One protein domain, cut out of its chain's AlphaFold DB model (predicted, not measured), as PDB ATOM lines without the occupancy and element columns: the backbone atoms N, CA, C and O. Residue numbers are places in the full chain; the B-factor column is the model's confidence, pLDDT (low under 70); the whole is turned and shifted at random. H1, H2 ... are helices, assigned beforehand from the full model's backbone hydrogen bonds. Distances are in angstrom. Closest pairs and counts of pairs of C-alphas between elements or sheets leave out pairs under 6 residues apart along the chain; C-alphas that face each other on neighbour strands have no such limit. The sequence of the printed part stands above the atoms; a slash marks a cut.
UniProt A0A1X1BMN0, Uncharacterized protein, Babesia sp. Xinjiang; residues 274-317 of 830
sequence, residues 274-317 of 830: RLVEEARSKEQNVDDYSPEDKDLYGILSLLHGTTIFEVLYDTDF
ATOM      1  N   ARG A 274     134.991  67.957  51.094       94.69
ATOM      2  CA  ARG A 274     134.039  67.578  52.161       94.69
ATOM      3  C   ARG A 274     132.740  67.012  51.597       94.69
ATOM      4  O   ARG A 274     132.289  65.977  52.064       94.69
ATOM      5  N   LEU A 275     132.181  67.635  50.557       95.56
ATOM      6  CA  LEU A 275     130.991  67.111  49.872       95.56
ATOM      7  C   LEU A 275     131.263  65.766  49.196       95.56
ATOM      8  O   LEU A 275     130.393  64.896  49.185       95.56
ATOM      9  N   VAL A 276     132.468  65.587  48.649       95.38
ATOM     10  CA  VAL A 276     132.903  64.296  48.108       95.38
ATOM     11  C   VAL A 276     132.968  63.248  49.223       95.38
ATOM     12  O   VAL A 276     132.443  62.157  49.035       95.38
ATOM     13  N   GLU A 277     133.518  63.568  50.398       94.06
ATOM     14  CA  GLU A 277     133.533  62.648  51.549       94.06
ATOM     15  C   GLU A 277     132.130  62.331  52.091       94.06
ATOM     16  O   GLU A 277     131.826  61.183  52.420       94.06
ATOM     17  N   GLU A 278     131.228  63.314  52.128       93.38
ATOM     18  CA  GLU A 278     129.824  63.077  52.470       93.38
ATOM     19  C   GLU A 278     129.155  62.128  51.468       93.38
ATOM     20  O   GLU A 278     128.474  61.184  51.874       93.38
ATOM     21  N   ALA A 279     129.365  62.337  50.166       94.44
ATOM     22  CA  ALA A 279     128.838  61.462  49.120       94.44
ATOM     23  C   ALA A 279     129.428  60.046  49.219       94.44
ATOM     24  O   ALA A 279     128.690  59.065  49.149       94.44
ATOM     25  N   ARG A 280     130.728  59.933  49.507       92.31
ATOM     26  CA  ARG A 280     131.441  58.664  49.736       92.31
ATOM     27  C   ARG A 280     130.889  57.840  50.895       92.31
ATOM     28  O   ARG A 280     131.135  56.636  50.947       92.31
ATOM     29  N   SER A 281     130.190  58.453  51.850       90.75
ATOM     30  CA  SER A 281     129.523  57.719  52.937       90.75
ATOM     31  C   SER A 281     128.225  57.029  52.497       90.75
ATOM     32  O   SER A 281     127.754  56.119  53.175       90.75
ATOM     33  N   LYS A 282     127.657  57.457  51.362       93.50
ATOM     34  CA  LYS A 282     126.386  56.973  50.804       93.50
ATOM     35  C   LYS A 282     126.558  56.238  49.474       93.50
ATOM     36  O   LYS A 282     125.582  55.695  48.963       93.50
ATOM     37  N   GLU A 283     127.759  56.258  48.899       93.00
ATOM     38  CA  GLU A 283     128.041  55.568  47.646       93.00
ATOM     39  C   GLU A 283     127.870  54.057  47.796       93.00
ATOM     40  O   GLU A 283     128.088  53.473  48.859       93.00
ATOM     41  N   GLN A 284     127.492  53.426  46.696       93.12
ATOM     42  CA  GLN A 284     127.389  51.983  46.571       93.12
ATOM     43  C   GLN A 284     128.298  51.534  45.436       93.12
ATOM     44  O   GLN A 284     128.545  52.294  44.495       93.12
ATOM     45  N   ASN A 285     128.794  50.303  45.523       91.44
ATOM     46  CA  ASN A 285     129.494  49.695  44.402       91.44
ATOM     47  C   ASN A 285     128.532  49.539  43.224       91.44
ATOM     48  O   ASN A 285     127.342  49.285  43.405       91.44
ATOM     49  N   VAL A 286     129.056  49.712  42.017       88.62
ATOM     50  CA  VAL A 286     128.288  49.429  40.806       88.62
ATOM     51  C   VAL A 286     128.278  47.917  40.592       88.62
ATOM     52  O   VAL A 286     129.332  47.306  40.428       88.62
ATOM     53  N   ASP A 287     127.086  47.327  40.591       82.69
ATOM     54  CA  ASP A 287     126.895  45.894  40.325       82.69
ATOM     55  C   ASP A 287     126.503  45.621  38.861       82.69
ATOM     56  O   ASP A 287     126.783  44.549  38.321       82.69
ATOM     57  N   ASP A 288     125.894  46.610  38.199       83.88
ATOM     58  CA  ASP A 288     125.550  46.580  36.777       83.88
ATOM     59  C   ASP A 288     126.596  47.332  35.945       83.88
ATOM     60  O   ASP A 288     126.640  48.567  35.926       83.88
ATOM     61  N   TYR A 289     127.417  46.559  35.233       81.50
ATOM     62  CA  TYR A 289     128.501  47.068  34.395       81.50
ATOM     63  C   TYR A 289     128.068  47.372  32.943       81.50
ATOM     64  O   TYR A 289     128.924  47.644  32.096       81.50
ATOM     65  N   SER A 290     126.769  47.311  32.624       85.88
ATOM     66  CA  SER A 290     126.270  47.634  31.285       85.88
ATOM     67  C   SER A 290     126.234  49.148  31.063       85.88
ATOM     68  O   SER A 290     125.659  49.861  31.875       85.88
ATOM     69  N   PRO A 291     126.802  49.691  29.978       84.94
ATOM     70  CA  PRO A 291     126.631  51.103  29.640       84.94
ATOM     71  C   PRO A 291     125.266  51.418  28.997       84.94
ATOM     72  O   PRO A 291     124.973  52.589  28.761       84.94
ATOM     73  N   GLU A 292     124.451  50.407  28.679       84.81
ATOM     74  CA  GLU A 292     123.127  50.587  28.069       84.81
ATOM     75  C   GLU A 292     122.166  51.300  29.036       84.81
ATOM     76  O   GLU A 292     122.218  51.091  30.245       84.81
ATOM     77  N   ASP A 293     121.318  52.182  28.502       84.06
ATOM     78  CA  ASP A 293     120.300  52.957  29.235       84.06
ATOM     79  C   ASP A 293     120.800  53.880  30.368       84.06
ATOM     80  O   ASP A 293     119.997  54.537  31.035       84.06
ATOM     81  N   LYS A 294     122.119  54.003  30.573       87.31
ATOM     82  CA  LYS A 294     122.701  54.947  31.539       87.31
ATOM     83  C   LYS A 294     122.815  56.347  30.939       87.31
ATOM     84  O   LYS A 294     123.286  56.534  29.817       87.31
ATOM     85  N   ASP A 295     122.425  57.350  31.721       89.81
ATOM     86  CA  ASP A 295     122.701  58.747  31.391       89.81
ATOM     87  C   ASP A 295     124.190  59.093  31.615       89.81
ATOM     88  O   ASP A 295     125.008  58.249  31.989       89.81
ATOM     89  N   LEU A 296     124.571  60.355  31.393       90.81
ATOM     90  CA  LEU A 296     125.956  60.799  31.575       90.81
ATOM     91  C   LEU A 296     126.495  60.514  32.990       90.81
ATOM     92  O   LEU A 296     127.650  60.111  33.120       90.81
ATOM     93  N   TYR A 297     125.694  60.717  34.040       91.69
ATOM     94  CA  TYR A 297     126.139  60.517  35.423       91.69
ATOM     95  C   TYR A 297     126.174  59.038  35.799       91.69
ATOM     96  O   TYR A 297     127.110  58.627  36.480       91.69
ATOM     97  N   GLY A 298     125.261  58.228  35.265       92.44
ATOM     98  CA  GLY A 298     125.331  56.773  35.333       92.44
ATOM     99  C   GLY A 298     126.592  56.224  34.658       92.44
ATOM    100  O   GLY A 298     127.266  55.373  35.232       92.44
ATOM    101  N   ILE A 299     126.984  56.752  33.489       92.75
ATOM    102  CA  ILE A 299     128.242  56.379  32.809       92.75
ATOM    103  C   ILE A 299     129.468  56.810  33.634       92.75
ATOM    104  O   ILE A 299     130.447  56.068  33.730       92.75
ATOM    105  N   LEU A 300     129.442  57.993  34.249       94.50
ATOM    106  CA  LEU A 300     130.530  58.455  35.119       94.50
ATOM    107  C   LEU A 300     130.653  57.599  36.392       94.50
ATOM    108  O   LEU A 300     131.770  57.226  36.754       94.50
ATOM    109  N   SER A 301     129.533  57.260  37.042       94.25
ATOM    110  CA  SER A 301     129.476  56.327  38.178       94.25
ATOM    111  C   SER A 301     130.013  54.949  37.793       94.25
ATOM    112  O   SER A 301     130.854  54.390  38.497       94.25
ATOM    113  N   LEU A 302     129.590  54.432  36.636       93.38
ATOM    114  CA  LEU A 302     130.058  53.173  36.058       93.38
ATOM    115  C   LEU A 302     131.587  53.163  35.906       93.38
ATOM    116  O   LEU A 302     132.248  52.275  36.439       93.38
ATOM    117  N   LEU A 303     132.162  54.186  35.262       94.44
ATOM    118  CA  LEU A 303     133.615  54.337  35.105       94.44
ATOM    119  C   LEU A 303     134.341  54.521  36.445       94.44
ATOM    120  O   LEU A 303     135.486  54.109  36.598       94.44
ATOM    121  N   HIS A 304     133.700  55.146  37.433       94.38
ATOM    122  CA  HIS A 304     134.266  55.266  38.774       94.38
ATOM    123  C   HIS A 304     134.209  53.944  39.562       94.38
ATOM    124  O   HIS A 304     134.977  53.768  40.505       94.38
ATOM    125  N   GLY A 305     133.319  53.021  39.191       93.44
ATOM    126  CA  GLY A 305     133.044  51.777  39.915       93.44
ATOM    127  C   GLY A 305     132.106  51.941  41.116       93.44
ATOM    128  O   GLY A 305     131.870  50.977  41.841       93.44
ATOM    129  N   THR A 306     131.559  53.140  41.332       94.12
ATOM    130  CA  THR A 306     130.655  53.454  42.451       94.12
ATOM    131  C   THR A 306     129.600  54.468  42.018       94.12
ATOM    132  O   THR A 306     129.898  55.322  41.186       94.12
ATOM    133  N   THR A 307     128.452  54.512  42.688       95.06
ATOM    134  CA  THR A 307     127.361  55.478  42.437       95.06
ATOM    135  C   THR A 307     127.667  56.928  42.854       95.06
ATOM    136  O   THR A 307     126.775  57.770  42.935       95.06
ATOM    137  N   ILE A 308     128.932  57.260  43.141       95.19
ATOM    138  CA  ILE A 308     129.346  58.548  43.707       95.19
ATOM    139  C   ILE A 308     128.900  59.762  42.878       95.19
ATOM    140  O   ILE A 308     128.562  60.783  43.466       95.19
ATOM    141  N   PHE A 309     128.863  59.682  41.540       95.88
ATOM    142  CA  PHE A 309     128.440  60.812  40.702       95.88
ATOM    143  C   PHE A 309     126.942  61.086  40.843       95.88
ATOM    144  O   PHE A 309     126.539  62.241  40.979       95.88
ATOM    145  N   GLU A 310     126.134  60.029  40.869       94.62
ATOM    146  CA  GLU A 310     124.686  60.107  41.082       94.62
ATOM    147  C   GLU A 310     124.362  60.607  42.492       94.62
ATOM    148  O   GLU A 310     123.493  61.457  42.662       94.62
ATOM    149  N   VAL A 311     125.108  60.151  43.504       95.75
ATOM    150  CA  VAL A 311     124.965  60.623  44.890       95.75
ATOM    151  C   VAL A 311     125.403  62.083  45.026       95.75
ATOM    152  O   VAL A 311     124.768  62.870  45.726       95.75
ATOM    153  N   LEU A 312     126.501  62.484  44.384       96.00
ATOM    154  CA  LEU A 312     127.033  63.842  44.497       96.00
ATOM    155  C   LEU A 312     126.116  64.880  43.843       96.00
ATOM    156  O   LEU A 312     126.014  65.993  44.355       96.00
ATOM    157  N   TYR A 313     125.430  64.501  42.765       95.56
ATOM    158  CA  TYR A 313     124.568  65.374  41.968       95.56
ATOM    159  C   TYR A 313     123.100  64.935  41.949       95.56
ATOM    160  O   TYR A 313     122.396  65.187  40.966       95.56
ATOM    161  N   ASP A 314     122.655  64.326  43.052       94.00
ATOM    162  CA  ASP A 314     121.261  63.973  43.321       94.00
ATOM    163  C   ASP A 314     120.325  65.196  43.291       94.00
ATOM    164  O   ASP A 314     120.740  66.327  43.057       94.00
ATOM    165  N   THR A 315     119.032  65.001  43.532       91.25
ATOM    166  CA  THR A 315     118.040  66.087  43.465       91.25
ATOM    167  C   THR A 315     118.248  67.202  44.495       91.25
ATOM    168  O   THR A 315     117.776  68.314  44.274       91.25
ATOM    169  N   ASP A 316     118.967  66.946  45.590       92.00
ATOM    170  CA  ASP A 316     119.187  67.890  46.694       92.00
ATOM    171  C   ASP A 316     120.598  68.508  46.683       92.00
ATOM    172  O   ASP A 316     121.003  69.215  47.612       92.00
ATOM    173  N   PHE A 317     121.380  68.263  45.627       94.94
ATOM    174  CA  PHE A 317     122.761  68.733  45.560       94.94
ATOM    175  C   PHE A 317     122.869  70.251  45.734       94.94
ATOM    176  O   PHE A 317     123.787  70.711  46.402       94.94
TER     177      PHE A 317
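What this domain is: This is residues 274 to 317 of the 830 residues of an uncharacterized protein of Babesia sp. Xinjiang (UniProt A0A1X1BMN0). Three short helices stand nearly in a row, with H3 in the middle between H1 at one end and H2 toward the other, and the long loop of residues 281 to 295 runs along one side of the row and swings round beyond H2 before entering it. The printed part has 44 residues with three named helices, in the order H1, H2, H3 along the chain, and no named strand. The class is all helix, though under half of the residues, 21 of 44, are in named elements. The whole is compact, with a radius of gyration of the C-alphas of 10.1 A, and elongated in outline, spanning 30 by 18 by 11 A.

Where its parts are: H2, the longest helix, holds residues 296 to 304 and measures 12.3 A from C-alpha 296 at (125.956, 60.799, 31.575) to C-alpha 304. H3 holds residues 308 to 312, 5.8 A long, and ends with C-alpha 312 at (127.033, 63.842, 44.497). H1 holds residues 274 to 280, 9.6 A long, and begins with C-alpha 274 at (134.039, 67.578, 52.161).

How they stand to each other: H2 and H3 touch, and their closest C-alphas, those of Ser 301 and Phe 309, are 5.2 A apart. H3 and H1 touch too, with the C-alphas of Leu 312 and Ala 279 closest at 5.5 A. H1 and H2 are apart. In H1, H2 and H3 every O i to N i+4 pair is within hydrogen-bond range.

The domain as a whole: The two C-alphas farthest apart, those of Arg 274 and Glu 292, are 31.4 A apart. The link from H1 to H2, 15 residues, is long, and the link from H2 to H3, 3 residues, is tight. The printed part has no cut. The mean pLDDT of the printed part is 91.9, and no printed residue is under 70.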